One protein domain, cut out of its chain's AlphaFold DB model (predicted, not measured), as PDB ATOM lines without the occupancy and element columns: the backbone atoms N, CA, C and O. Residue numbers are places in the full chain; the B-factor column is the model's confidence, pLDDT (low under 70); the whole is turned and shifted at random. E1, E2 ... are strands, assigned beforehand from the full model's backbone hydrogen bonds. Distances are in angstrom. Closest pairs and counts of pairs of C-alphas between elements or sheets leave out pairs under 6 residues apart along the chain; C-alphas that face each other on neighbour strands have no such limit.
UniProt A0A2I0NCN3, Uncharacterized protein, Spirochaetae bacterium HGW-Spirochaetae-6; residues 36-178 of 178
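This is residues 36 to 178 of the 178 residues of an uncharacterized protein of Spirochaetae bacterium HGW-Spirochaetae-6 (UniProt A0A2I0NCN3). Picture an elongated, crossed sandwich: a long, curled and twisted sheet of five strands, with a small sheet of E1, E2 and E6 over part of one face, towards the end where E7 begins and E8 ends. The 143 printed residues hold eight named strands, E1 to E8 along the chain, and no named helix: all strand. The sheets run E5 E4 E3 E7 E8 and E1 E2 E6, both antiparallel. The whole is compact, radius of gyration of the C-alphas 16.2 A, with spans of 53 by 29 by 24 A.

Start with the hairpin of E1, residues 38 to 43, and E2, residues 46 to 51, where N 41 and O 48 are 2.9 A apart. E6, residues 130 to 133, is E2's other neighbour, with N 49 and O 131 at 2.8 A. E3, residues 69 to 79, E4, residues 88 to 101, and E5, residues 107 to 116, form a meander, each strand the antiparallel neighbour of the one before; look at N 76 and O 91, 2.9 A, and N 97 and O 111, 2.8 A. E7, residues 141 to 154, is antiparallel to E3, with N 75 and O 147 at 2.9 A. E7 forms a hairpin with E8, residues 159 to 176, with N 144 and O 173 at 2.8 A. The two sheets make a sandwich, face to face, their strands at 51 degrees. The closest C-alphas of E1 and E8, Asp 39 and Ala 173, are 5.4 A apart; those of E4 and E6, Thr 93 and Phe 131, 6.4 A.

Find C-alpha 38 at (-45.524, 3.175, -11.591), where E1 begins its 15.5 A. E2 spans 16.3 A, E3 28.5 A, E4 32.4 A, E5 23.1 A, bending by 88 degrees at residue 110, and E6 10.1 A. E7 spans 41.6 A; E8 spans 42.7 A, bends by 67 degrees at residue 171 and ends at C-alpha 176, (-59.776, 6.540, -15.628).

The two C-alphas farthest apart, Gly 103 and Gly 139, are 52.9 A apart. The printed part has no cut; the links E2 to E3 and E5 to E6 are long. Mean pLDDT of the printed part is 80.8, with 25 residues under 70, among them 120 to 126 and 166 to 170.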
ATOM      1  N   PHE A  36     -37.816   3.123 -12.405       76.94
ATOM      2  CA  PHE A  36     -38.935   3.468 -11.536       76.94
ATOM      3  C   PHE A  36     -40.259   3.132 -12.229       76.94
ATOM      4  O   PHE A  36     -40.718   3.841 -13.125       76.94
ATOM      5  N   ASN A  37     -40.866   2.016 -11.834       82.94
ATOM      6  CA  ASN A  37     -42.146   1.578 -12.380       82.94
ATOM      7  C   ASN A  37     -43.278   2.148 -11.538       82.94
ATOM      8  O   ASN A  37     -43.250   2.023 -10.319       82.94
ATOM      9  N   ILE A  38     -44.276   2.722 -12.196       87.25
ATOM     10  CA  ILE A  38     -45.524   3.175 -11.591       87.25
ATOM     11  C   ILE A  38     -46.679   2.522 -12.343       87.25
ATOM     12  O   ILE A  38     -46.639   2.393 -13.567       87.25
ATOM     13  N   ASP A  39     -47.695   2.124 -11.600       91.62
ATOM     14  CA  ASP A  39     -48.964   1.633 -12.101       91.62
ATOM     15  C   ASP A  39     -50.105   2.407 -11.440       91.62
ATOM     16  O   ASP A  39     -49.983   2.878 -10.306       91.62
ATOM     17  N   ALA A  40     -51.203   2.569 -12.169       93.00
ATOM     18  CA  ALA A  40     -52.401   3.226 -11.673       93.00
ATOM     19  C   ALA A  40     -53.617   2.439 -12.148       93.00
ATOM     20  O   ALA A  40     -53.906   2.380 -13.346       93.00
ATOM     21  N   GLU A  41     -54.346   1.865 -11.200       93.50
ATOM     22  CA  GLU A  41     -55.504   1.028 -11.473       93.50
ATOM     23  C   GLU A  41     -56.736   1.506 -10.713       93.50
ATOM     24  O   GLU A  41     -56.662   2.157  -9.672       93.50
ATOM     25  N   GLN A  42     -57.901   1.204 -11.272       91.38
ATOM     26  CA  GLN A  42     -59.168   1.445 -10.604       91.38
ATOM     27  C   GLN A  42     -59.421   0.323  -9.595       91.38
ATOM     28  O   GLN A  42     -59.521  -0.839  -9.992       91.38
ATOM     29  N   ASP A  43     -59.615   0.681  -8.326       88.75
ATOM     30  CA  ASP A  43     -60.058  -0.236  -7.277       88.75
ATOM     31  C   ASP A  43     -61.366   0.282  -6.669       88.75
ATOM     32  O   ASP A  43     -61.409   1.254  -5.916       88.75
ATOM     33  N   GLY A  44     -62.490  -0.313  -7.067       87.69
ATOM     34  CA  GLY A  44     -63.808   0.139  -6.630       87.69
ATOM     35  C   GLY A  44     -64.080   1.605  -6.994       87.69
ATOM     36  O   GLY A  44     -64.289   1.916  -8.165       87.69
ATOM     37  N   ALA A  45     -64.139   2.470  -5.975       87.50
ATOM     38  CA  ALA A  45     -64.431   3.904  -6.089       87.50
ATOM     39  C   ALA A  45     -63.181   4.800  -5.987       87.50
ATOM     40  O   ALA A  45     -63.316   6.019  -5.903       87.50
ATOM     41  N   ILE A  46     -61.987   4.208  -5.978       90.25
ATOM     42  CA  ILE A  46     -60.713   4.916  -5.839       90.25
ATOM     43  C   ILE A  46     -59.776   4.558  -6.996       90.25
ATOM     44  O   ILE A  46     -59.993   3.575  -7.715       90.25
ATOM     45  N   ILE A  47     -58.726   5.357  -7.181       92.75
ATOM     46  CA  ILE A  47     -57.568   4.951  -7.982       92.75
ATOM     47  C   ILE A  47     -56.454   4.526  -7.037       92.75
ATOM     48  O   ILE A  47     -56.006   5.319  -6.212       92.75
ATOM     49  N   LYS A  48     -55.989   3.290  -7.193       93.12
ATOM     50  CA  LYS A  48     -54.814   2.775  -6.504       93.12
ATOM     51  C   LYS A  48     -53.581   3.019  -7.363       93.12
ATOM     52  O   LYS A  48     -53.507   2.571  -8.506       93.12
ATOM     53  N   ILE A  49     -52.611   3.729  -6.806       92.81
ATOM     54  CA  ILE A  49     -51.327   4.025  -7.440       92.81
ATOM     55  C   ILE A  49     -50.280   3.173  -6.739       92.81
ATOM     56  O   ILE A  49     -50.137   3.266  -5.526       92.81
ATOM     57  N   SER A  50     -49.553   2.350  -7.487       92.38
ATOM     58  CA  SER A  50     -48.499   1.483  -6.948       92.38
ATOM     59  C   SER A  50     -47.196   1.751  -7.677       92.38
ATOM     60  O   SER A  50     -47.202   1.980  -8.885       92.38
ATOM     61  N   PHE A  51     -46.061   1.716  -6.990       89.50
ATOM     62  CA  PHE A  51     -44.772   1.937  -7.639       89.50
ATOM     63  C   PHE A  51     -43.653   1.082  -7.053       89.50
ATOM     64  O   PHE A  51     -43.739   0.534  -5.957       89.50
ATOM     65  N   SER A  52     -42.578   0.909  -7.815       85.06
ATOM     66  CA  SER A  52     -41.397   0.200  -7.337       85.06
ATOM     67  C   SER A  52     -40.721   1.014  -6.242       85.06
ATOM     68  O   SER A  52     -40.371   2.175  -6.465       85.06
ATOM     69  N   ARG A  53     -40.470   0.385  -5.091       80.12
ATOM     70  CA  ARG A  53     -39.635   0.972  -4.044       80.12
ATOM     71  C   ARG A  53     -38.274   1.346  -4.637       80.12
ATOM     72  O   ARG A  53     -37.583   0.482  -5.174       80.12
ATOM     73  N   ASN A  54     -37.916   2.620  -4.546       73.69
ATOM     74  CA  ASN A  54     -36.623   3.131  -4.997       73.69
ATOM     75  C   ASN A  54     -36.064   4.112  -3.965       73.69
ATOM     76  O   ASN A  54     -35.627   5.220  -4.276       73.69
ATOM     77  N   ASP A  55     -36.157   3.717  -2.699       65.44
ATOM     78  CA  ASP A  55     -35.539   4.440  -1.609       65.44
ATOM     79  C   ASP A  55     -34.044   4.132  -1.628       65.44
ATOM     80  O   ASP A  55     -33.623   2.998  -1.427       65.44
ATOM     81  N   HIS A  56     -33.197   5.144  -1.788       59.59
ATOM     82  CA  HIS A  56     -31.771   5.019  -1.474       59.59
ATOM     83  C   HIS A  56     -31.572   5.147   0.060       59.59
ATOM     84  O   HIS A  56     -30.753   5.909   0.562       59.59
ATOM     85  N   THR A  57     -32.417   4.399   0.778       54.50
ATOM     86  CA  THR A  57     -32.449   3.890   2.160       54.50
ATOM     87  C   THR A  57     -32.095   4.729   3.388       54.50
ATOM     88  O   THR A  57     -32.403   4.251   4.477       54.50
ATOM     89  N   ASN A  58     -31.554   5.943   3.319       58.88
ATOM     90  CA  ASN A  58     -31.253   6.669   4.559       58.88
ATOM     91  C   ASN A  58     -32.330   7.727   4.840       58.88
ATOM     92  O   ASN A  58     -32.303   8.824   4.288       58.88
ATOM     93  N   PHE A  59     -33.292   7.409   5.715       67.06
ATOM     94  CA  PHE A  59     -33.936   8.444   6.528       67.06
ATOM     95  C   PHE A  59     -33.033   8.725   7.729       67.06
ATOM     96  O   PHE A  59     -32.316   7.839   8.200       67.06
ATOM     97  N   ARG A  60     -33.038   9.959   8.236       71.94
ATOM     98  CA  ARG A  60     -32.131  10.337   9.319       71.94
ATOM     99  C   ARG A  60     -32.515   9.646  10.630       71.94
ATOM    100  O   ARG A  60     -33.467  10.051  11.306       71.94
ATOM    101  N   SER A  61     -31.755   8.614  10.990       68.56
ATOM    102  CA  SER A  61     -31.859   7.944  12.286       68.56
ATOM    103  C   SER A  61     -31.217   8.785  13.402       68.56
ATOM    104  O   SER A  61     -30.491   9.744  13.141       68.56
ATOM    105  N   ASN A  62     -31.524   8.477  14.666       69.94
ATOM    106  CA  ASN A  62     -31.023   9.247  15.809       69.94
ATOM    107  C   ASN A  62     -29.480   9.294  15.826       69.94
ATOM    108  O   ASN A  62     -28.837   8.252  15.939       69.94
ATOM    109  N   GLY A  63     -28.906  10.499  15.739       66.56
ATOM    110  CA  GLY A  63     -27.458  10.727  15.727       66.56
ATOM    111  C   GLY A  63     -26.760  10.478  14.384       66.56
ATOM    112  O   GLY A  63     -25.538  10.601  14.313       66.56
ATOM    113  N   ASP A  64     -27.496  10.149  13.319       73.69
ATOM    114  CA  ASP A  64     -26.932  10.042  11.974       73.69
ATOM    115  C   ASP A  64     -26.803  11.433  11.335       73.69
ATOM    116  O   ASP A  64     -27.783  12.154  11.148       73.69
ATOM    117  N   VAL A  65     -25.564  11.816  11.031       74.38
ATOM    118  CA  VAL A  65     -25.186  13.036  10.289       74.38
ATOM    119  C   VAL A  65     -24.208  12.704   9.154       74.38
ATOM    120  O   VAL A  65     -23.463  13.555   8.663       74.38
ATOM    121  N   SER A  66     -24.145  11.424   8.781       77.69
ATOM    122  CA  SER A  66     -23.166  10.910   7.825       77.69
ATOM    123  C   SER A  66     -23.493  11.292   6.383       77.69
ATOM    124  O   SER A  66     -22.570  11.491   5.588       77.69
ATOM    125  N   GLU A  67     -24.768  11.511   6.067       79.31
ATOM    126  CA  GLU A  67     -25.249  11.874   4.735       79.31
ATOM    127  C   GLU A  67     -25.590  13.366   4.647       79.31
ATOM    128  O   GLU A  67     -25.846  14.038   5.644       79.31
ATOM    129  N   SER A  68     -25.535  13.917   3.437       81.31
ATOM    130  CA  SER A  68     -25.945  15.301   3.142       81.31
ATOM    131  C   SER A  68     -27.363  15.391   2.577       81.31
ATOM    132  O   SER A  68     -27.866  16.482   2.331       81.31
ATOM    133  N   SER A  69     -28.005  14.248   2.342       83.06
ATOM    134  CA  SER A  69     -29.348  14.158   1.786       83.06
ATOM    135  C   SER A  69     -30.027  12.910   2.328       83.06
ATOM    136  O   SER A  69     -29.448  11.825   2.293       83.06
ATOM    137  N   TYR A  70     -31.236  13.074   2.853       82.06
ATOM    138  CA  TYR A  70     -32.012  11.993   3.449       82.06
ATOM    139  C   TYR A  70     -33.350  11.868   2.735       82.06
ATOM    140  O   TYR A  70     -33.963  12.874   2.365       82.06
ATOM    141  N   PHE A  71     -33.803  10.630   2.547       83.44
ATOM    142  CA  PHE A  71     -35.111  10.358   1.967       83.44
ATOM    143  C   PHE A  71     -36.190  11.093   2.770       83.44
ATOM    144  O   PHE A  71     -36.166  11.085   4.002       83.44
ATOM    145  N   TRP A  72     -37.109  11.752   2.067       84.75
ATOM    146  CA  TRP A  72     -38.147  12.576   2.680       84.75
ATOM    147  C   TRP A  72     -39.551  12.034   2.418       84.75
ATOM    148  O   TRP A  72     -40.395  12.092   3.308       84.75
ATOM    149  N   GLY A  73     -39.792  11.475   1.234       86.50
ATOM    150  CA  GLY A  73     -41.055  10.836   0.883       86.50
ATOM    151  C   GLY A  73     -41.227  10.672  -0.622       86.50
ATOM    152  O   GLY A  73     -40.419  11.157  -1.417       86.50
ATOM    153  N   TYR A  74     -42.313  10.018  -1.014       88.06
ATOM    154  CA  TYR A  74     -42.764   9.949  -2.398       88.06
ATOM    155  C   TYR A  74     -43.871  10.967  -2.617       88.06
ATOM    156  O   TYR A  74     -44.917  10.919  -1.971       88.06
ATOM    157  N   TYR A  75     -43.642  11.902  -3.527       89.44
ATOM    158  CA  TYR A  75     -44.600  12.950  -3.840       89.44
ATOM    159  C   TYR A  75     -45.438  12.495  -5.024       89.44
ATOM    160  O   TYR A  75     -44.904  12.193  -6.095       89.44
ATOM    161  N   VAL A  76     -46.751  12.439  -4.818       90.50
ATOM    162  CA  VAL A  76     -47.719  11.951  -5.796       90.50
ATOM    163  C   VAL A  76     -48.419  13.141  -6.425       90.50
ATOM    164  O   VAL A  76     -49.103  13.921  -5.758       90.50
ATOM    165  N   TYR A  77     -48.254  13.270  -7.732       91.12
ATOM    166  CA  TYR A  77     -48.827  14.339  -8.521       91.12
ATOM    167  C   TYR A  77     -49.851  13.822  -9.524       91.12
ATOM    168  O   TYR A  77     -49.758  12.694 -10.007       91.12
ATOM    169  N   ARG A  78     -50.790  14.691  -9.906       92.06
ATOM    170  CA  ARG A  78     -51.870  14.391 -10.847       92.06
ATOM    171  C   ARG A  78     -52.110  15.523 -11.848       92.06
ATOM    172  O   ARG A  78     -52.082  16.703 -11.491       92.06
ATOM    173  N   ASN A  79     -52.427  15.155 -13.087       91.94
ATOM    174  CA  ASN A  79     -52.862  16.047 -14.165       91.94
ATOM    175  C   ASN A  79     -53.995  15.374 -14.977       91.94
ATOM    176  O   ASN A  79     -53.991  14.161 -15.147       91.94
ATOM    177  N   SER A  80     -54.993  16.123 -15.459       91.44
ATOM    178  CA  SER A  80     -56.125  15.588 -16.252       91.44
ATOM    179  C   SER A  80     -56.047  15.855 -17.763       91.44
ATOM    180  O   SER A  80     -56.879  15.370 -18.526       91.44
ATOM    181  N   SER A  81     -55.079  16.652 -18.203       88.25
ATOM    182  CA  SER A  81     -54.884  17.101 -19.584       88.25
ATOM    183  C   SER A  81     -53.816  16.294 -20.329       88.25
ATOM    184  O   SER A  81     -54.082  15.826 -21.436       88.25
ATOM    185  N   SER A  82     -52.633  16.099 -19.741       81.44
ATOM    186  CA  SER A  82     -51.473  15.497 -20.415       81.44
ATOM    187  C   SER A  82     -50.436  14.985 -19.408       81.44
ATOM    188  O   SER A  82     -50.294  15.584 -18.342       81.44
ATOM    189  N   PRO A  83     -49.647  13.945 -19.748       78.00
ATOM    190  CA  PRO A  83     -48.521  13.508 -18.924       78.00
ATOM    191  C   PRO A  83     -47.290  14.432 -19.008       78.00
ATOM    192  O   PRO A  83     -46.292  14.190 -18.339       78.00
ATOM    193  N   TYR A  84     -47.337  15.474 -19.843       77.06
ATOM    194  CA  TYR A  84     -46.229  16.414 -20.057       77.06
ATOM    195  C   TYR A  84     -46.567  17.863 -19.666       77.06
ATOM    196  O   TYR A  84     -45.750  18.752 -19.889       77.06
ATOM    197  N   ASP A  85     -47.765  18.097 -19.119       77.69
ATOM    198  CA  ASP A  85     -48.224  19.416 -18.664       77.69
ATOM    199  C   ASP A  85     -48.023  19.588 -17.146       77.69
ATOM    200  O   ASP A  85     -47.567  18.679 -16.453       77.69
ATOM    201  N   ASP A  86     -48.389  20.755 -16.612       83.00
ATOM    202  CA  ASP A  86     -48.205  21.104 -15.200       83.00
ATOM    203  C   ASP A  86     -48.976  20.176 -14.252       83.00
ATOM    204  O   ASP A  86     -50.203  20.071 -14.273       83.00
ATOM    205  N   TYR A  87     -48.242  19.510 -13.373       86.00
ATOM    206  CA  TYR A  87     -48.770  18.560 -12.408       86.00
ATOM    207  C   TYR A  87     -49.147  19.238 -11.086       86.00
ATOM    208  O   TYR A  87     -48.407  20.074 -10.574       86.00
ATOM    209  N   ASN A  88     -50.268  18.828 -10.487       89.81
ATOM    210  CA  ASN A  88     -50.651  19.260  -9.143       89.81
ATOM    211  C   ASN A  88     -50.288  18.180  -8.128       89.81
ATOM    212  O   ASN A  88     -50.627  17.016  -8.337       89.81
ATOM    213  N   LEU A  89     -49.634  18.555  -7.029       90.06
ATOM    214  CA  LEU A  89     -49.412  17.645  -5.905       90.06
ATOM    215  C   LEU A  89     -50.776  17.256  -5.319       90.06
ATOM    216  O   LEU A  89     -51.631  18.125  -5.144       90.06
ATOM    217  N   ILE A  90     -50.987  15.971  -5.045       90.50
ATOM    218  CA  ILE A  90     -52.226  15.463  -4.431       90.50
ATOM    219  C   ILE A  90     -51.974  14.729  -3.120       90.50
ATOM    220  O   ILE A  90     -52.867  14.659  -2.281       90.50
ATOM    221  N   GLY A  91     -50.754  14.250  -2.897       89.50
ATOM    222  CA  GLY A  91     -50.389  13.631  -1.637       89.50
ATOM    223  C   GLY A  91     -48.921  13.249  -1.562       89.50
ATOM    224  O   GLY A  91     -48.158  13.413  -2.517       89.50
ATOM    225  N   ILE A  92     -48.534  12.774  -0.387       88.88
ATOM    226  CA  ILE A  92     -47.199  12.289  -0.064       88.88
ATOM    227  C   ILE A  92     -47.374  10.955   0.660       88.88
ATOM    228  O   ILE A  92     -48.004  10.921   1.711       88.88
ATOM    229  N   THR A  93     -46.810   9.879   0.127       87.62
ATOM    230  CA  THR A  93     -46.710   8.576   0.810       87.62
ATOM    231  C   THR A  93     -45.253   8.333   1.199       87.62
ATOM    232  O   THR A  93     -44.335   8.965   0.659       87.62
ATOM    233  N   GLY A  94     -45.006   7.489   2.198       82.75
ATOM    234  CA  GLY A  94     -43.650   7.275   2.692       82.75
ATOM    235  C   GLY A  94     -43.034   8.514   3.345       82.75
ATOM    236  O   GLY A  94     -41.812   8.616   3.407       82.75
ATOM    237  N   LEU A  95     -43.840   9.485   3.795       82.38
ATOM    238  CA  LEU A  95     -43.331  10.702   4.420       82.38
ATOM    239  C   LEU A  95     -42.693  10.349   5.758       82.38
ATOM    240  O   LEU A  95     -43.304   9.717   6.616       82.38
ATOM    241  N   VAL A  96     -41.461  10.782   5.955       76.12
ATOM    242  CA  VAL A  96     -40.702  10.433   7.149       76.12
ATOM    243  C   VAL A  96     -41.291  11.132   8.393       76.12
ATOM    244  O   VAL A  96     -41.343  12.360   8.488       76.12
ATOM    245  N   ARG A  97     -41.755  10.345   9.375       76.12
ATOM    246  CA  ARG A  97     -42.453  10.812  10.585       76.12
ATOM    247  C   ARG A  97     -41.489  11.329  11.640       76.12
ATOM    248  O   ARG A  97     -40.600  10.603  12.088       76.12
ATOM    249  N   PHE A  98     -41.714  12.562  12.096       77.25
ATOM    250  CA  PHE A  98     -40.946  13.151  13.193       77.25
ATOM    251  C   PHE A  98     -41.041  12.287  14.455       77.25
ATOM    252  O   PHE A  98     -42.131  12.028  14.970       77.25
ATOM    253  N   ALA A  99     -39.882  11.859  14.948       74.94
ATOM    254  CA  ALA A  99     -39.747  11.020  16.128       74.94
ATOM    255  C   ALA A  99     -39.579  11.819  17.420       74.94
ATOM    256  O   ALA A  99     -40.007  11.384  18.488       74.94
ATOM    257  N   GLY A 100     -38.892  12.952  17.326       75.62
ATOM    258  CA  GLY A 100     -38.387  13.682  18.474       75.62
ATOM    259  C   GLY A 100     -37.072  14.374  18.154       75.62
ATOM    260  O   GLY A 100     -36.598  14.347  17.018       75.62
ATOM    261  N   ASN A 101     -36.490  14.984  19.180       81.19
ATOM    262  CA  ASN A 101     -35.169  15.586  19.110       81.19
ATOM    263  C   ASN A 101     -34.177  14.752  19.921       81.19
ATOM    264  O   ASN A 101     -34.540  14.198  20.961       81.19
ATOM    265  N   ASP A 102     -32.944  14.648  19.444       72.50
ATOM    266  CA  ASP A 102     -31.857  14.028  20.188       72.50
ATOM    267  C   ASP A 102     -31.441  14.890  21.399       72.50
ATOM    268  O   ASP A 102     -31.975  15.976  21.646       72.50
ATOM    269  N   GLY A 103     -30.475  14.401  22.181       65.94
ATOM    270  CA  GLY A 103     -29.948  15.114  23.352       65.94
ATOM    271  C   GLY A 103     -29.296  16.470  23.043       65.94
ATOM    272  O   GLY A 103     -29.017  17.217  23.979       65.94
ATOM    273  N   ASN A 104     -29.093  16.795  21.762       69.00
ATOM    274  CA  ASN A 104     -28.541  18.053  21.265       69.00
ATOM    275  C   ASN A 104     -29.616  18.944  20.611       69.00
ATOM    276  O   ASN A 104     -29.301  20.008  20.090       69.00
ATOM    277  N   GLY A 105     -30.892  18.541  20.661       70.50
ATOM    278  CA  GLY A 105     -32.008  19.302  20.103       70.50
ATOM    279  C   GLY A 105     -32.276  19.046  18.618       70.50
ATOM    280  O   GLY A 105     -33.135  19.720  18.051       70.50
ATOM    281  N   GLN A 106     -31.610  18.074  17.990       71.69
ATOM    282  CA  GLN A 106     -31.750  17.812  16.560       71.69
ATOM    283  C   GLN A 106     -32.853  16.793  16.262       71.69
ATOM    284  O   GLN A 106     -32.911  15.722  16.861       71.69
ATOM    285  N   SER A 107     -33.701  17.091  15.279       76.75
ATOM    286  CA  SER A 107     -34.844  16.251  14.912       76.75
ATOM    287  C   SER A 107     -34.442  14.948  14.211       76.75
ATOM    288  O   SER A 107     -33.736  14.985  13.202       76.75
ATOM    289  N   PHE A 108     -34.941  13.812  14.699       71.81
ATOM    290  CA  PHE A 108     -34.806  12.496  14.064       71.81
ATOM    291  C   PHE A 108     -36.181  11.880  13.763       71.81
ATOM    292  O   PHE A 108     -37.219  12.450  14.115       71.81
ATOM    293  N   TYR A 109     -36.194  10.732  13.079       73.75
ATOM    294  CA  TYR A 109     -37.402  10.135  12.505       73.75
ATOM    295  C   TYR A 109     -37.402   8.597  12.650       73.75
ATOM    296  O   TYR A 109     -36.323   8.009  12.687       73.75
ATOM    297  N   PHE A 110     -38.566   7.938  12.795       65.94
ATOM    298  CA  PHE A 110     -38.636   6.472  13.037       65.94
ATOM    299  C   PHE A 110     -39.686   5.696  12.228       65.94
ATOM    300  O   PHE A 110     -39.738   4.475  12.356       65.94
ATOM    301  N   ASP A 111     -40.522   6.362  11.428       69.25
ATOM    302  CA  ASP A 111     -41.629   5.715  10.712       69.25
ATOM    303  C   ASP A 111     -41.985   6.461   9.422       69.25
ATOM    304  O   ASP A 111     -41.505   7.576   9.203       69.25
ATOM    305  N   TYR A 112     -42.865   5.873   8.618       75.44
ATOM    306  CA  TYR A 112     -43.456   6.502   7.442       75.44
ATOM    307  C   TYR A 112     -44.932   6.824   7.678       75.44
ATOM    308  O   TYR A 112     -45.647   6.061   8.320       75.44
ATOM    309  N   ILE A 113     -45.401   7.958   7.167       79.56
ATOM    310  CA  ILE A 113     -46.813   8.355   7.168       79.56
ATOM    311  C   ILE A 113     -47.271   8.679   5.750       79.56
ATOM    312  O   ILE A 113     -46.466   9.038   4.886       79.56
ATOM    313  N   GLU A 114     -48.579   8.608   5.545       80.88
ATOM    314  CA  GLU A 114     -49.232   9.144   4.359       80.88
ATOM    315  C   GLU A 114     -49.880  10.498   4.686       80.88
ATOM    316  O   GLU A 114     -50.429  10.723   5.770       80.88
ATOM    317  N   ARG A 115     -49.804  11.425   3.731       82.38
ATOM    318  CA  ARG A 115     -50.455  12.732   3.755       82.38
ATOM    319  C   ARG A 115     -51.182  12.952   2.436       82.38
ATOM    320  O   ARG A 115     -50.557  13.299   1.436       82.38
ATOM    321  N   VAL A 116     -52.504  12.855   2.453       80.00
ATOM    322  CA  VAL A 116     -53.355  13.329   1.354       80.00
ATOM    323  C   VAL A 116     -53.522  14.847   1.483       80.00
ATOM    324  O   VAL A 116     -53.793  15.365   2.569       80.00
ATOM    325  N   LEU A 117     -53.311  15.605   0.401       76.25
ATOM    326  CA  LEU A 117     -53.424  17.063   0.470       76.25
ATOM    327  C   LEU A 117     -54.867  17.495   0.740       76.25
ATOM    328  O   LEU A 117     -55.787  17.136   0.012       76.25
ATOM    329  N   GLY A 118     -55.037  18.348   1.750       67.25
ATOM    330  CA  GLY A 118     -56.353  18.797   2.210       67.25
ATOM    331  C   GLY A 118     -56.944  17.925   3.318       67.25
ATOM    332  O   GLY A 118     -57.968  18.301   3.887       67.25
ATOM    333  N   GLU A 119     -56.275  16.829   3.675       73.00
ATOM    334  CA  GLU A 119     -56.635  15.961   4.793       73.00
ATOM    335  C   GLU A 119     -55.613  16.068   5.935       73.00
ATOM    336  O   GLU A 119     -54.532  16.648   5.796       73.00
ATOM    337  N   SER A 120     -55.980  15.558   7.112       67.75
ATOM    338  CA  SER A 120     -55.051  15.419   8.235       67.75
ATOM    339  C   SER A 120     -54.093  14.253   8.001       67.75
ATOM    340  O   SER A 120     -54.529  13.222   7.498       67.75
ATOM    341  N   ASP A 121     -52.841  14.391   8.446       69.38
ATOM    342  CA  ASP A 121     -51.837  13.317   8.430       69.38
ATOM    343  C   ASP A 121     -52.424  11.995   8.944       69.38
ATOM    344  O   ASP A 121     -52.986  11.938  10.045       69.38
ATOM    345  N   VAL A 122     -52.304  10.944   8.135       63.75
ATOM    346  CA  VAL A 122     -52.870   9.629   8.437       63.75
ATOM    347  C   VAL A 122     -51.862   8.821   9.272       63.75
ATOM    348  O   VAL A 122     -50.669   9.128   9.322       63.75
ATOM    349  N   ASN A 123     -52.363   7.813   9.998       59.03
ATOM    350  CA  ASN A 123     -51.584   6.818  10.755       59.03
ATOM    351  C   ASN A 123     -50.423   6.217   9.926       59.03
ATOM    352  O   ASN A 123     -50.440   6.347   8.705       59.03
ATOM    353  N   PRO A 124     -49.426   5.560  10.562       60.53
ATOM    354  CA  PRO A 124     -48.255   5.058   9.851       60.53
ATOM    355  C   PRO A 124     -48.648   4.228   8.637       60.53
ATOM    356  O   PRO A 124     -49.483   3.328   8.743       60.53
ATOM    357  N   ASP A 125     -48.057   4.588   7.505       67.50
ATOM    358  CA  ASP A 125     -48.331   3.971   6.222       67.50
ATOM    359  C   ASP A 125     -47.688   2.576   6.218       67.50
ATOM    360  O   ASP A 125     -46.456   2.462   6.236       67.50
ATOM    361  N   PRO A 126     -48.491   1.493   6.239       64.62
ATOM    362  CA  PRO A 126     -47.950   0.143   6.260       64.62
ATOM    363  C   PRO A 126     -47.255  -0.221   4.941       64.62
ATOM    364  O   PRO A 126     -46.524  -1.214   4.908       64.62
ATOM    365  N   ASN A 127     -47.487   0.538   3.865       77.94
ATOM    366  CA  ASN A 127     -46.962   0.265   2.541       77.94
ATOM    367  C   ASN A 127     -46.631   1.567   1.777       77.94
ATOM    368  O   ASN A 127     -47.390   1.966   0.898       77.94
ATOM    369  N   PRO A 128     -45.448   2.177   2.008       81.69
ATOM    370  CA  PRO A 128     -45.075   3.499   1.478       81.69
ATOM    371  C   PRO A 128     -44.859   3.553  -0.045       81.69
ATOM    372  O   PRO A 128     -44.279   4.505  -0.564       81.69
ATOM    373  N   ILE A 129     -45.215   2.482  -0.753       87.62
ATOM    374  CA  ILE A 129     -45.127   2.354  -2.207       87.62
ATOM    375  C   ILE A 129     -46.501   2.291  -2.882       87.62
ATOM    376  O   ILE A 129     -46.592   2.005  -4.079       87.62
ATOM    377  N   GLU A 130     -47.558   2.523  -2.111       89.44
ATOM    378  CA  GLU A 130     -48.930   2.623  -2.583       89.44
ATOM    379  C   GLU A 130     -49.521   3.972  -2.158       89.44
ATOM    380  O   GLU A 130     -49.123   4.542  -1.147       89.44
ATOM    381  N   PHE A 131     -50.441   4.504  -2.960       90.69
ATOM    382  CA  PHE A 131     -51.212   5.703  -2.640       90.69
ATOM    383  C   PHE A 131     -52.628   5.566  -3.195       90.69
ATOM    384  O   PHE A 131     -52.814   5.139  -4.341       90.69
ATOM    385  N   GLU A 132     -53.622   5.968  -2.410       91.25
ATOM    386  CA  GLU A 132     -55.031   5.922  -2.800       91.25
ATOM    387  C   GLU A 132     -55.552   7.323  -3.148       91.25
ATOM    388  O   GLU A 132     -55.667   8.204  -2.299       91.25
ATOM    389  N   ASP A 133     -55.918   7.542  -4.414       90.94
ATOM    390  CA  ASP A 133     -56.585   8.774  -4.833       90.94
ATOM    391  C   ASP A 133     -58.106   8.615  -4.759       90.94
ATOM    392  O   ASP A 133     -58.760   8.074  -5.657       90.94
ATOM    393  N   THR A 134     -58.666   9.128  -3.667       88.75
ATOM    394  CA  THR A 134     -60.108   9.178  -3.387       88.75
ATOM    395  C   THR A 134     -60.774  10.460  -3.904       88.75
ATOM    396  O   THR A 134     -61.995  10.605  -3.848       88.75
ATOM    397  N   SER A 135     -59.979  11.407  -4.415       89.19
ATOM    398  CA  SER A 135     -60.404  12.770  -4.762       89.19
ATOM    399  C   SER A 135     -60.669  12.973  -6.258       89.19
ATOM    400  O   SER A 135     -60.911  14.098  -6.705       89.19
ATOM    401  N   CYS A 136     -60.523  11.922  -7.066       88.62
ATOM    402  CA  CYS A 136     -60.648  12.016  -8.514       88.62
ATOM    403  C   CYS A 136     -62.112  12.199  -8.949       88.62
ATOM    404  O   CYS A 136     -63.049  11.733  -8.306       88.62
ATOM    405  N   ASN A 137     -62.322  12.897 -10.068       91.12
ATOM    406  CA  ASN A 137     -63.659  13.080 -10.625       91.12
ATOM    407  C   ASN A 137     -64.018  11.925 -11.565       91.12
ATOM    408  O   ASN A 137     -63.304  11.685 -12.541       91.12
ATOM    409  N   SER A 138     -65.154  11.276 -11.302       92.94
ATOM    410  CA  SER A 138     -65.653  10.128 -12.069       92.94
ATOM    411  C   SER A 138     -65.647  10.358 -13.584       92.94
ATOM    412  O   SER A 138     -66.053  11.416 -14.079       92.94
ATOM    413  N   GLY A 139     -65.165   9.361 -14.328       91.12
ATOM    414  CA  GLY A 139     -65.087   9.370 -15.788       91.12
ATOM    415  C   GLY A 139     -63.956  10.219 -16.380       91.12
ATOM    416  O   GLY A 139     -63.776  10.219 -17.602       91.12
ATOM    417  N   ILE A 140     -63.172  10.928 -15.561       93.12
ATOM    418  CA  ILE A 140     -62.008  11.690 -16.025       93.12
ATOM    419  C   ILE A 140     -60.775  10.785 -16.062       93.12
ATOM    420  O   ILE A 140     -60.474  10.067 -15.108       93.12
ATOM    421  N   LYS A 141     -60.032  10.839 -17.172       92.75
ATOM    422  CA  LYS A 141     -58.697  10.245 -17.256       92.75
ATOM    423  C   LYS A 141     -57.689  11.160 -16.573       92.75
ATOM    424  O   LYS A 141     -57.596  12.335 -16.919       92.75
ATOM    425  N   TYR A 142     -56.906  10.589 -15.675       92.62
ATOM    426  CA  TYR A 142     -55.810  11.265 -15.007       92.62
ATOM    427  C   TYR A 142     -54.477  10.616 -15.360       92.62
ATOM    428  O   TYR A 142     -54.393   9.407 -15.576       92.62
ATOM    429  N   PHE A 143     -53.447  11.450 -15.406       91.62
ATOM    430  CA  PHE A 143     -52.045  11.089 -15.480       91.62
ATOM    431  C   PHE A 143     -51.440  11.325 -14.101       91.62
ATOM    432  O   PHE A 143     -51.564  12.421 -13.548       91.62
ATOM    433  N   TYR A 144     -50.799  10.304 -13.555       91.19
ATOM    434  CA  TYR A 144     -50.162  10.325 -12.247       91.19
ATOM    435  C   TYR A 144     -48.663  10.319 -12.425       91.19
ATOM    436  O   TYR A 144     -48.170   9.578 -13.266       91.19
ATOM    437  N   ARG A 145     -47.950  11.115 -11.638       89.00
ATOM    438  CA  ARG A 145     -46.490  11.116 -11.587       89.00
ATOM    439  C   ARG A 145     -46.064  10.961 -10.143       89.00
ATOM    440  O   ARG A 145     -46.578  11.667  -9.281       89.00
ATOM    441  N   VAL A 146     -45.116  10.071  -9.892       87.69
ATOM    442  CA  VAL A 146     -44.520   9.909  -8.564       87.69
ATOM    443  C   VAL A 146     -43.057  10.309  -8.638       87.69
ATOM    444  O   VAL A 146     -42.367   9.955  -9.594       87.69
ATOM    445  N   VAL A 147     -42.614  11.092  -7.657       86.06
ATOM    446  CA  VAL A 147     -41.242  11.594  -7.544       86.06
ATOM    447  C   VAL A 147     -40.679  11.197  -6.188       86.06
ATOM    448  O   VAL A 147     -41.344  11.367  -5.164       86.06
ATOM    449  N   VAL A 148     -39.450  10.685  -6.177       84.94
ATOM    450  CA  VAL A 148     -38.711  10.407  -4.939       84.94
ATOM    451  C   VAL A 148     -38.045  11.696  -4.463       84.94
ATOM    452  O   VAL A 148     -37.182  12.246  -5.149       84.94
ATOM    453  N   VAL A 149     -38.440  12.176  -3.286       85.94
ATOM    454  CA  VAL A 149     -37.982  13.459  -2.747       85.94
ATOM    455  C   VAL A 149     -37.023  13.238  -1.592       85.94
ATOM    456  O   VAL A 149     -37.263  12.414  -0.705       85.94
ATOM    457  N   TYR A 150     -35.946  14.016  -1.595       84.31
ATOM    458  CA  TYR A 150     -34.966  14.059  -0.522       84.31
ATOM    459  C   TYR A 150     -34.891  15.456   0.077       84.31
ATOM    460  O   TYR A 150     -35.148  16.461  -0.593       84.31
ATOM    461  N   ARG A 151     -34.509  15.507   1.349       84.94
ATOM    462  CA  ARG A 151     -34.242  16.744   2.067       84.94
ATOM    463  C   ARG A 151     -32.761  16.844   2.383       84.94
ATOM    464  O   ARG A 151     -32.167  15.900   2.907       84.94
ATOM    465  N   GLU A 152     -32.186  17.996   2.074       86.31
ATOM    466  CA  GLU A 152     -30.766  18.245   2.290       86.31
ATOM    467  C   GLU A 152     -30.468  18.606   3.751       86.31
ATOM    468  O   GLU A 152     -31.244  19.294   4.424       86.31
ATOM    469  N   TRP A 153     -29.319  18.137   4.230       83.62
ATOM    470  CA  TRP A 153     -28.793  18.388   5.567       83.62
ATOM    471  C   TRP A 153     -27.474  19.153   5.467       83.62
ATOM    472  O   TRP A 153     -26.517  18.671   4.851       83.62
ATOM    473  N   ASP A 154     -27.420  20.328   6.091       85.44
ATOM    474  CA  ASP A 154     -26.184  21.083   6.251       85.44
ATOM    475  C   ASP A 154     -25.400  20.507   7.434       85.44
ATOM    476  O   ASP A 154     -25.809  20.606   8.592       85.44
ATOM    477  N   LYS A 155     -24.262  19.876   7.133       83.38
ATOM    478  CA  LYS A 155     -23.398  19.247   8.139       83.38
ATOM    479  C   LYS A 155     -22.622  20.258   8.974       83.38
ATOM    480  O   LYS A 155     -22.278  19.937  10.106       83.38
ATOM    481  N   ASP A 156     -22.331  21.430   8.419       84.56
ATOM    482  CA  ASP A 156     -21.536  22.454   9.092       84.56
ATOM    483  C   ASP A 156     -22.420  23.285  10.030       84.56
ATOM    484  O   ASP A 156     -22.013  23.614  11.145       84.56
ATOM    485  N   ALA A 157     -23.638  23.601   9.586       84.56
ATOM    486  CA  ALA A 157     -24.635  24.313  10.384       84.56
ATOM    487  C   ALA A 157     -25.497  23.386  11.264       84.56
ATOM    488  O   ALA A 157     -26.243  23.876  12.110       84.56
ATOM    489  N   GLU A 158     -25.378  22.066  11.084       79.19
ATOM    490  CA  GLU A 158     -26.181  21.039  11.760       79.19
ATOM    491  C   GLU A 158     -27.693  21.308  11.664       79.19
ATOM    492  O   GLU A 158     -28.442  21.170  12.639       79.19
ATOM    493  N   GLU A 159     -28.157  21.697  10.475       81.94
ATOM    494  CA  GLU A 159     -29.557  22.037  10.244       81.94
ATOM    495  C   GLU A 159     -30.125  21.461   8.948       81.94
ATOM    496  O   GLU A 159     -29.436  21.203   7.959       81.94
ATOM    497  N   TRP A 160     -31.445  21.269   8.950       80.69
ATOM    498  CA  TRP A 160     -32.175  20.876   7.756       80.69
ATOM    499  C   TRP A 160     -32.345  22.063   6.823       80.69
ATOM    500  O   TRP A 160     -32.993  23.052   7.182       80.69
ATOM    501  N   LEU A 161     -31.901  21.909   5.583       83.25
ATOM    502  CA  LEU A 161     -32.216  22.881   4.553       83.25
ATOM    503  C   LEU A 161     -33.717  22.820   4.220       83.25
ATOM    504  O   LEU A 161     -34.400  21.798   4.370       83.25
ATOM    505  N   GLN A 162     -34.261  23.965   3.811       77.38
ATOM    506  CA  GLN A 162     -35.639  24.062   3.309       77.38
ATOM    507  C   GLN A 162     -35.754  23.556   1.866       77.38
ATOM    508  O   GLN A 162     -36.858  23.340   1.370       77.38
ATOM    509  N   THR A 163     -34.618  23.378   1.195       77.38
ATOM    510  CA  THR A 163     -34.552  22.858  -0.163       77.38
ATOM    511  C   THR A 163     -34.901  21.375  -0.165       77.38
ATOM    512  O   THR A 163     -34.315  20.575   0.567       77.38
ATOM    513  N   LEU A 164     -35.866  21.021  -1.008       79.69
ATOM    514  CA  LEU A 164     -36.145  19.645  -1.381       79.69
ATOM    515  C   LEU A 164     -35.486  19.392  -2.734       79.69
ATOM    516  O   LEU A 164     -35.618  20.213  -3.645       79.69
ATOM    517  N   SER A 165     -34.765  18.282  -2.849       73.75
ATOM    518  CA  SER A 165     -34.200  17.834  -4.117       73.75
ATOM    519  C   SER A 165     -35.031  16.668  -4.638       73.75
ATOM    520  O   SER A 165     -35.111  15.621  -3.982       73.75
ATOM    521  N   ASP A 166     -35.607  16.835  -5.821       68.50
ATOM    522  CA  ASP A 166     -36.162  15.725  -6.584       68.50
ATOM    523  C   ASP A 166     -34.986  14.877  -7.086       68.50
ATOM    524  O   ASP A 166     -34.084  15.396  -7.745       68.50
ATOM    525  N   GLN A 167     -34.961  13.588  -6.754       60.88
ATOM    526  CA  GLN A 167     -34.004  12.663  -7.362       60.88
ATOM    527  C   GLN A 167     -34.637  12.041  -8.609       60.88
ATOM    528  O   GLN A 167     -35.842  11.796  -8.643       60.88
ATOM    529  N   ASP A 168     -33.815  11.782  -9.632       52.59
ATOM    530  CA  ASP A 168     -34.183  11.484 -11.029       52.59
ATOM    531  C   ASP A 168     -35.142  10.291 -11.271       52.59
ATOM    532  O   ASP A 168     -35.465   9.973 -12.416       52.59
ATOM    533  N   ALA A 169     -35.631   9.607 -10.240       58.31
ATOM    534  CA  ALA A 169     -36.636   8.563 -10.369       58.31
ATOM    535  C   ALA A 169     -38.041   9.183 -10.381       58.31
ATOM    536  O   ALA A 169     -38.691   9.335  -9.346       58.31
ATOM    537  N   SER A 170     -38.515   9.537 -11.575       65.94
ATOM    538  CA  SER A 170     -39.922   9.869 -11.789       65.94
ATOM    539  C   SER A 170     -40.464   9.137 -13.000       65.94
ATOM    540  O   SER A 170     -39.807   9.123 -14.035       65.94
ATOM    541  N   SER A 171     -41.667   8.597 -12.884       72.38
ATOM    542  CA  SER A 171     -42.379   7.908 -13.961       72.38
ATOM    543  C   SER A 171     -43.853   8.285 -13.892       72.38
ATOM    544  O   SER A 171     -44.287   8.870 -12.887       72.38
ATOM    545  N   TRP A 172     -44.627   7.978 -14.933       81.81
ATOM    546  CA  TRP A 172     -46.061   8.251 -14.940       81.81
ATOM    547  C   TRP A 172     -46.920   7.066 -15.385       81.81
ATOM    548  O   TRP A 172     -46.535   6.254 -16.223       81.81
ATOM    549  N   ALA A 173     -48.126   7.003 -14.823       87.56
ATOM    550  CA  ALA A 173     -49.179   6.063 -15.195       87.56
ATOM    551  C   ALA A 173     -50.470   6.828 -15.494       87.56
ATOM    552  O   ALA A 173     -50.608   8.003 -15.148       87.56
ATOM    553  N   ALA A 174     -51.428   6.182 -16.156       90.38
ATOM    554  CA  ALA A 174     -52.715   6.796 -16.449       90.38
ATOM    555  C   ALA A 174     -53.866   5.856 -16.104       90.38
ATOM    556  O   ALA A 174     -53.869   4.705 -16.529       90.38
ATOM    557  N   ALA A 175     -54.877   6.390 -15.424       92.25
ATOM    558  CA  ALA A 175     -56.092   5.664 -15.070       92.25
ATOM    559  C   ALA A 175     -57.333   6.523 -15.332       92.25
ATOM    560  O   ALA A 175     -57.268   7.755 -15.362       92.25
ATOM    561  N   VAL A 176     -58.473   5.870 -15.550       92.38
ATOM    562  CA  VAL A 176     -59.776   6.540 -15.628       92.38
ATOM    563  C   VAL A 176     -60.424   6.434 -14.261       92.38
ATOM    564  O   VAL A 176     -60.576   5.327 -13.756       92.38
ATOM    565  N   CYS A 177     -60.784   7.574 -13.682       90.44
ATOM    566  CA  CYS A 177     -61.448   7.606 -12.389       90.44
ATOM    567  C   CYS A 177     -62.811   6.878 -12.461       90.44
ATOM    568  O   CYS A 177     -63.549   7.138 -13.423       90.44
ATOM    569  N   PRO A 178     -63.122   5.993 -11.491       85.88
ATOM    570  CA  PRO A 178     -64.340   5.178 -11.435       85.88
ATOM    571  C   PRO A 178     -65.651   5.920 -11.682       85.88
ATOM    572  O   PRO A 178     -65.788   7.074 -11.223       85.88
TER     573      PRO A 178